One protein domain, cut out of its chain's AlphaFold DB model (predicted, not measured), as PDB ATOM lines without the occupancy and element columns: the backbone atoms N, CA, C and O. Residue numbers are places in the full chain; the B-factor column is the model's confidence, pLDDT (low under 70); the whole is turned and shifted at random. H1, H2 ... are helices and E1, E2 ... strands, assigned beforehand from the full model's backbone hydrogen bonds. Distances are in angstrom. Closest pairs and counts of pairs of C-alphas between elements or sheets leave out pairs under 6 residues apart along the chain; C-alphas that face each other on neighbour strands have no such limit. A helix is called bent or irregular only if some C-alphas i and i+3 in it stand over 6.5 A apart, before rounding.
ATOM      1  N   GLU A  36      -7.969 -17.832 -48.273       97.81
ATOM      2  CA  GLU A  36      -8.314 -19.075 -47.581       97.81
ATOM      3  C   GLU A  36      -9.190 -18.815 -46.337       97.81
ATOM      4  O   GLU A  36      -8.939 -17.855 -45.594       97.81
ATOM      5  N   PRO A  37     -10.214 -19.649 -46.074       96.44
ATOM      6  CA  PRO A  37     -11.143 -19.439 -44.964       96.44
ATOM      7  C   PRO A  37     -10.467 -19.306 -43.595       96.44
ATOM      8  O   PRO A  37     -10.835 -18.417 -42.828       96.44
ATOM      9  N   GLU A  38      -9.468 -20.141 -43.303       97.00
ATOM     10  CA  GLU A  38      -8.741 -20.120 -42.030       97.00
ATOM     11  C   GLU A  38      -7.935 -18.825 -41.866       97.00
ATOM     12  O   GLU A  38      -7.972 -18.202 -40.808       97.00
ATOM     13  N   ALA A  39      -7.275 -18.362 -42.933       96.69
ATOM     14  CA  ALA A  39      -6.540 -17.098 -42.914       96.69
ATOM     15  C   ALA A  39      -7.482 -15.908 -42.678       96.69
ATOM     16  O   ALA A  39      -7.174 -14.998 -41.911       96.69
ATOM     17  N   ARG A  40      -8.673 -15.939 -43.285       96.81
ATOM     18  CA  ARG A  40      -9.702 -14.919 -43.058       96.81
ATOM     19  C   ARG A  40     -10.179 -14.905 -41.608       96.81
ATOM     20  O   ARG A  40     -10.383 -13.830 -41.045       96.81
ATOM     21  N   GLU A  41     -10.381 -16.076 -41.010       96.88
ATOM     22  CA  GLU A  41     -10.771 -16.193 -39.604       96.88
ATOM     23  C   GLU A  41      -9.688 -15.627 -38.676       96.88
ATOM     24  O   GLU A  41     -10.002 -14.850 -37.768       96.88
ATOM     25  N   ASP A  42      -8.419 -15.937 -38.941       96.81
ATOM     26  CA  ASP A  42      -7.282 -15.401 -38.192       96.81
ATOM     27  C   ASP A  42      -7.221 -13.866 -38.255       96.81
ATOM     28  O   ASP A  42      -7.064 -13.208 -37.219       96.81
ATOM     29  N   GLU A  43      -7.441 -13.270 -39.429       96.31
ATOM     30  CA  GLU A  43      -7.460 -11.810 -39.583       96.31
ATOM     31  C   GLU A  43      -8.664 -11.152 -38.895       96.31
ATOM     32  O   GLU A  43      -8.530 -10.104 -38.252       96.31
ATOM     33  N   ILE A  44      -9.841 -11.785 -38.935       95.94
ATOM     34  CA  ILE A  44     -11.015 -11.328 -38.175       95.94
ATOM     35  C   ILE A  44     -10.723 -11.365 -36.668       95.94
ATOM     36  O   ILE A  44     -11.035 -10.410 -35.948       95.94
ATOM     37  N   ASN A  45     -10.089 -12.433 -36.183       96.75
ATOM     38  CA  ASN A  45      -9.689 -12.561 -34.784       96.75
ATOM     39  C   ASN A  45      -8.672 -11.483 -34.388       96.75
ATOM     40  O   ASN A  45      -8.751 -10.926 -33.288       96.75
ATOM     41  N   LEU A  46      -7.747 -11.134 -35.281       96.81
ATOM     42  CA  LEU A  46      -6.761 -10.088 -35.037       96.81
ATOM     43  C   LEU A  46      -7.387  -8.684 -35.011       96.81
ATOM     44  O   LEU A  46      -7.055  -7.878 -34.132       96.81
ATOM     45  N   LEU A  47      -8.327  -8.399 -35.917       96.56
ATOM     46  CA  LEU A  47      -9.143  -7.179 -35.893       96.56
ATOM     47  C   LEU A  47      -9.946  -7.078 -34.593       96.56
ATOM     48  O   LEU A  47     -10.002  -6.007 -33.984       96.56
ATOM     49  N   TYR A  48     -10.516  -8.191 -34.122       96.62
ATOM     50  CA  TYR A  48     -11.198  -8.258 -32.831       96.62
ATOM     51  C   TYR A  48     -10.248  -7.958 -31.663       96.62
ATOM     52  O   TYR A  48     -10.591  -7.166 -30.777       96.62
ATOM     53  N   VAL A  49      -9.039  -8.533 -31.660       97.81
ATOM     54  CA  VAL A  49      -8.025  -8.236 -30.637       97.81
ATOM     55  C   VAL A  49      -7.723  -6.744 -30.621       97.81
ATOM     56  O   VAL A  49      -7.880  -6.141 -29.564       97.81
ATOM     57  N   GLY A  50      -7.374  -6.139 -31.762       97.38
ATOM     58  CA  GLY A  50      -7.070  -4.706 -31.854       97.38
ATOM     59  C   GLY A  50      -8.238  -3.816 -31.412       97.38
ATOM     60  O   GLY A  50      -8.062  -2.914 -30.595       97.38
ATOM     61  N   SER A  51      -9.449  -4.121 -31.882       97.31
ATOM     62  CA  SER A  51     -10.668  -3.369 -31.551       97.31
ATOM     63  C   SER A  51     -10.980  -3.400 -30.054       97.31
ATOM     64  O   SER A  51     -11.317  -2.379 -29.459       97.31
ATOM     65  N   SER A  52     -10.830  -4.568 -29.424       97.50
ATOM     66  CA  SER A  52     -11.129  -4.776 -28.002       97.50
ATOM     67  C   SER A  52     -10.072  -4.215 -27.050       97.50
ATOM     68  O   SER A  52     -10.217  -4.365 -25.840       97.50
ATOM     69  N   ARG A  53      -9.003  -3.582 -27.560       98.12
ATOM     70  CA  ARG A  53      -8.048  -2.857 -26.709       98.12
ATOM     71  C   ARG A  53      -8.570  -1.469 -26.314       98.12
ATOM     72  O   ARG A  53      -8.024  -0.862 -25.398       98.12
ATOM     73  N   ALA A  54      -9.589  -0.956 -27.012       98.50
ATOM     74  CA  ALA A  54     -10.214   0.327 -26.715       98.50
ATOM     75  C   ALA A  54     -11.168   0.218 -25.519       98.50
ATOM     76  O   ALA A  54     -12.132  -0.544 -25.559       98.50
ATOM     77  N   MET A  55     -10.960   1.041 -24.493       98.19
ATOM     78  CA  MET A  55     -11.850   1.101 -23.329       98.19
ATOM     79  C   MET A  55     -12.996   2.102 -23.510       98.19
ATOM     80  O   MET A  55     -14.092   1.887 -22.990       98.19
ATOM     81  N   ARG A  56     -12.754   3.221 -24.209       98.19
ATOM     82  CA  ARG A  56     -13.738   4.310 -24.357       98.19
ATOM     83  C   ARG A  56     -14.019   4.658 -25.811       98.19
ATOM     84  O   ARG A  56     -15.180   4.808 -26.178       98.19
ATOM     85  N   VAL A  57     -12.972   4.819 -26.620       98.44
ATOM     86  CA  VAL A  57     -13.090   5.258 -28.016       98.44
ATOM     87  C   VAL A  57     -12.282   4.340 -28.924       98.44
ATOM     88  O   VAL A  57     -11.074   4.190 -28.760       98.44
ATOM     89  N   LEU A  58     -12.957   3.764 -29.915       98.44
ATOM     90  CA  LEU A  58     -12.328   3.044 -31.015       98.44
ATOM     91  C   LEU A  58     -12.454   3.884 -32.288       98.44
ATOM     92  O   LEU A  58     -13.563   4.127 -32.764       98.44
ATOM     93  N   ILE A  59     -11.321   4.316 -32.835       98.31
ATOM     94  CA  ILE A  59     -11.239   4.904 -34.171       98.31
ATOM     95  C   ILE A  59     -11.026   3.741 -35.142       98.31
ATOM     96  O   ILE A  59      -9.981   3.086 -35.130       98.31
ATOM     97  N   ILE A  60     -12.067   3.448 -35.914       97.31
ATOM     98  CA  ILE A  60     -12.127   2.296 -36.816       97.31
ATOM     99  C   ILE A  60     -11.344   2.548 -38.108       97.31
ATOM    100  O   ILE A  60     -11.223   3.689 -38.549       97.31
ATOM    101  N   ASN A  61     -10.852   1.469 -38.713       96.19
ATOM    102  CA  ASN A  61     -10.238   1.483 -40.039       96.19
ATOM    103  C   ASN A  61     -11.283   1.193 -41.139       96.19
ATOM    104  O   ASN A  61     -12.444   0.872 -40.845       96.19
ATOM    105  N   GLY A  62     -10.870   1.269 -42.407       95.94
ATOM    106  CA  GLY A  62     -11.773   1.099 -43.551       95.94
ATOM    107  C   GLY A  62     -12.449  -0.276 -43.609       95.94
ATOM    108  O   GLY A  62     -13.616  -0.383 -43.985       95.94
ATOM    109  N   ILE A  63     -11.765  -1.335 -43.164       95.31
ATOM    110  CA  ILE A  63     -12.332  -2.693 -43.135       95.31
ATOM    111  C   ILE A  63     -13.553  -2.746 -42.211       95.31
ATOM    112  O   ILE A  63     -14.620  -3.218 -42.614       95.31
ATOM    113  N   ILE A  64     -13.433  -2.228 -40.985       95.00
ATOM    114  CA  ILE A  64     -14.551  -2.209 -40.034       95.00
ATOM    115  C   ILE A  64     -15.689  -1.321 -40.543       95.00
ATOM    116  O   ILE A  64     -16.856  -1.689 -40.392       95.00
ATOM    117  N   GLU A  65     -15.383  -0.191 -41.183       96.00
ATOM    118  CA  GLU A  65     -16.404   0.654 -41.810       96.00
ATOM    119  C   GLU A  65     -17.227  -0.130 -42.849       96.00
ATOM    120  O   GLU A  65     -18.465  -0.095 -42.823       96.00
ATOM    121  N   ILE A  66     -16.568  -0.905 -43.716       95.12
ATOM    122  CA  ILE A  66     -17.240  -1.763 -44.702       95.12
ATOM    123  C   ILE A  66     -18.120  -2.808 -44.000       95.12
ATOM    124  O   ILE A  66     -19.292  -2.955 -44.369       95.12
ATOM    125  N   ILE A  67     -17.612  -3.492 -42.965       93.75
ATOM    126  CA  ILE A  67     -18.389  -4.481 -42.192       93.75
ATOM    127  C   ILE A  67     -19.653  -3.835 -41.610       93.75
ATOM    128  O   ILE A  67     -20.758  -4.362 -41.779       93.75
ATOM    129  N   LEU A  68     -19.518  -2.691 -40.933       95.00
ATOM    130  CA  LEU A  68     -20.639  -2.001 -40.291       95.00
ATOM    131  C   LEU A  68     -21.693  -1.572 -41.315       95.00
ATOM    132  O   LEU A  68     -22.891  -1.776 -41.087       95.00
ATOM    133  N   ASN A  69     -21.259  -1.060 -42.468       96.25
ATOM    134  CA  ASN A  69     -22.148  -0.708 -43.568       96.25
ATOM    135  C   ASN A  69     -22.912  -1.932 -44.090       96.25
ATOM    136  O   ASN A  69     -24.141  -1.884 -44.201       96.25
ATOM    137  N   GLN A  70     -22.234  -3.055 -44.337       94.56
ATOM    138  CA  GLN A  70     -22.882  -4.294 -44.784       94.56
ATOM    139  C   GLN A  70     -23.895  -4.822 -43.756       94.56
ATOM    140  O   GLN A  70     -25.017  -5.191 -44.118       94.56
ATOM    141  N   VAL A  71     -23.538  -4.827 -42.467       95.12
ATOM    142  CA  VAL A  71     -24.436  -5.245 -41.381       95.12
ATOM    143  C   VAL A  71     -25.669  -4.343 -41.318       95.12
ATOM    144  O   VAL A  71     -26.790  -4.849 -41.218       95.12
ATOM    145  N   ALA A  72     -25.495  -3.025 -41.434       96.00
ATOM    146  CA  ALA A  72     -26.603  -2.075 -41.449       96.00
ATOM    147  C   ALA A  72     -27.555  -2.320 -42.630       96.00
ATOM    148  O   ALA A  72     -28.772  -2.344 -42.435       96.00
ATOM    149  N   GLN A  73     -27.029  -2.570 -43.837       96.06
ATOM    150  CA  GLN A  73     -27.867  -2.884 -45.002       96.06
ATOM    151  C   GLN A  73     -28.643  -4.190 -44.819       96.06
ATOM    152  O   GLN A  73     -29.847  -4.233 -45.073       96.06
ATOM    153  N   ARG A  74     -27.994  -5.245 -44.305       95.50
ATOM    154  CA  ARG A  74     -28.663  -6.529 -44.029       95.50
ATOM    155  C   ARG A  74     -29.785  -6.379 -43.002       95.50
ATOM    156  O   ARG A  74     -30.842  -6.979 -43.177       95.50
ATOM    157  N   ARG A  75     -29.586  -5.571 -41.954       95.56
ATOM    158  CA  ARG A  75     -30.627  -5.271 -40.954       95.56
ATOM    159  C   ARG A  75     -31.825  -4.552 -41.579       95.56
ATOM    160  O   ARG A  75     -32.955  -4.957 -41.334       95.56
ATOM    161  N   ARG A  76     -31.587  -3.547 -42.430       95.56
ATOM    162  CA  ARG A  76     -32.654  -2.830 -43.158       95.56
ATOM    163  C   ARG A  76     -33.437  -3.750 -44.093       95.56
ATOM    164  O   ARG A  76     -34.660  -3.695 -44.110       95.56
ATOM    165  N   ALA A  77     -32.741  -4.608 -44.841       94.94
ATOM    166  CA  ALA A  77     -33.379  -5.564 -45.742       94.94
ATOM    167  C   ALA A  77     -34.281  -6.553 -44.985       94.94
ATOM    168  O   ALA A  77     -35.411  -6.781 -45.403       94.94
ATOM    169  N   ARG A  78     -33.815  -7.087 -43.844       94.62
ATOM    170  CA  ARG A  78     -34.621  -7.974 -42.985       94.62
ATOM    171  C   ARG A  78     -35.861  -7.275 -42.434       94.62
ATOM    172  O   ARG A  78     -36.949  -7.812 -42.582       94.62
ATOM    173  N   ALA A  79     -35.709  -6.061 -41.901       93.94
ATOM    174  CA  ALA A  79     -36.839  -5.282 -41.392       93.94
ATOM    175  C   ALA A  79     -37.893  -5.009 -42.480       93.94
ATOM    176  O   ALA A  79     -39.087  -5.078 -42.214       93.94
ATOM    177  N   LYS A  80     -37.462  -4.745 -43.723       93.69
ATOM    178  CA  LYS A  80     -38.377  -4.562 -44.857       93.69
ATOM    179  C   LYS A  80     -39.167  -5.837 -45.171       93.69
ATOM    180  O   LYS A  80     -40.375  -5.752 -45.343       93.69
ATOM    181  N   ILE A  81     -38.498  -6.992 -45.209       93.81
ATOM    182  CA  ILE A  81     -39.153  -8.290 -45.436       93.81
ATOM    183  C   ILE A  81     -40.184  -8.561 -44.336       93.81
ATOM    184  O   ILE A  81     -41.320  -8.892 -44.645       93.81
ATOM    185  N   GLU A  82     -39.811  -8.368 -43.067       92.62
ATOM    186  CA  GLU A  82     -40.709  -8.574 -41.926       92.62
ATOM    187  C   GLU A  82     -41.966  -7.696 -42.018       92.62
ATOM    188  O   GLU A  82     -43.067  -8.200 -41.811       92.62
ATOM    189  N   MET A  83     -41.820  -6.420 -42.404       88.06
ATOM    190  CA  MET A  83     -42.948  -5.504 -42.619       88.06
ATOM    191  C   MET A  83     -43.841  -5.889 -43.806       88.06
ATOM    192  O   MET A  83     -45.031  -5.613 -43.765       88.06
ATOM    193  N   GLU A  84     -43.289  -6.480 -44.869       90.06
ATOM    194  CA  GLU A  84     -44.064  -6.938 -46.035       90.06
ATOM    195  C   GLU A  84     -44.813  -8.256 -45.763       90.06
ATOM    196  O   GLU A  84     -45.797  -8.555 -46.436       90.06
ATOM    197  N   THR A  85     -44.346  -9.045 -44.790       87.25
ATOM    198  CA  THR A  85     -44.953 -10.329 -44.394       87.25
ATOM    199  C   THR A  85     -45.933 -10.246 -43.217       87.25
ATOM    200  O   THR A  85     -46.557 -11.261 -42.901       87.25
ATOM    201  N   ALA A  86     -46.044  -9.086 -42.561       70.00
ATOM    202  CA  ALA A  86     -46.942  -8.820 -41.431       70.00
ATOM    203  C   ALA A  86     -48.252  -8.162 -41.887       70.00
ATOM    204  O   ALA A  86     -49.304  -8.503 -41.301       70.00
TER     205      ALA A  86
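What this domain is: This is residues 36 to 86 of the 86 residues of the protein "DNA helicase" of Comamonas thiooxydans (UniProt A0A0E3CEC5). Two helices make an open L: H1 is the shorter limb, H2 the longer one, and a single strand, E1, makes a small loop past the last residue of H1 that leads back to the first residue of H2, in the corner. The two helices are near each other in that corner, and residues 65 to 86, most of H2 and the last residue, stick out from it as a long arm. The printed part has 51 residues, with two named helices and one named strand in the order H1, E1, H2, and the class is mostly helix; E1 pairs with no named strand. The whole is only just extended, close to loose, with a radius of gyration of the C-alphas of 15.1 A, and its outline is flat, with spans of 42 by 33 by 16 A.

How they stand to each other: The first helix is H1, residues 37 to 51, and its N-to-C direction has the components 0.01, 0.75 and 0.66 along x, y and z. Residues 36 to 43, of which 37 to 43 belong to H1, stand free. A tight link of 2 residues leads from H1 to the strand E1, residues 54 to 59. H1 and E1 have 1 pair of C-alphas within 8 A, and it is their closest: those of Ser 51 and Leu 58 are 6.6 A apart. The centres of H1 and E1 are 18.2 A apart. Residues 52 to 57, of which 54 to 57 belong to E1, stand free. The strand's N-to-C direction has the components 0.06, 0.27 and -0.96. A second tight link, again of 2 residues, leads from E1 to H2, residues 62 to 85. E1 and H2 are apart, with no C-alpha of the one within 8 A of the other. The direction of H2 has the components -0.97, -0.22 and -0.06. H1 and H2 are near each other, with no pair of C-alphas within 8 A and 5 pairs within 10 A. Residues 65 to 86, of which 65 to 85 belong to H2, stand free. In H1 and H2 every pair of O i and N i+4 is within hydrogen-bond range.

Where its parts are: H1 has 15 residues, Pro 37 to Ser 51, and measures 20.9 A from its first to its last C-alpha. It begins with C-alpha 37 at (-11.143, -19.439, -44.964) and ends with C-alpha 51 at (-10.668, -3.369, -31.551). E1 has 6 residues, Ala 54 to Ile 59, and measures 8.8 A; its C-alpha 55 is at (-11.850, 1.101, -23.329) and its C-alpha 59 at (-11.239, 4.904, -34.171). H2 has 24 residues, Gly 62 to Thr 85, is the longest helix by residues and measures 35.1 A. It begins with C-alpha 62 at (-11.773, 1.099, -43.551) and ends with C-alpha 85 at (-44.953, -10.329, -44.394). Neither helix is bent or irregular.

The domain as a whole: The two C-alphas farthest apart are those of Arg 53 and Ala 86, at 42.0 A. The first and last printed C-alphas, those of Glu 36 and Ala 86, are 40.4 A apart. The printed part begins at residue 36 of a full chain of 86 residues and ends at residue 86, the chain's last residue. The printed part has no cut, and it has no long link. The mean pLDDT of the printed part of this model is 95.3, with means of 97 for H1, 98 for E1 and 94 for H2, and no printed residue is under 70.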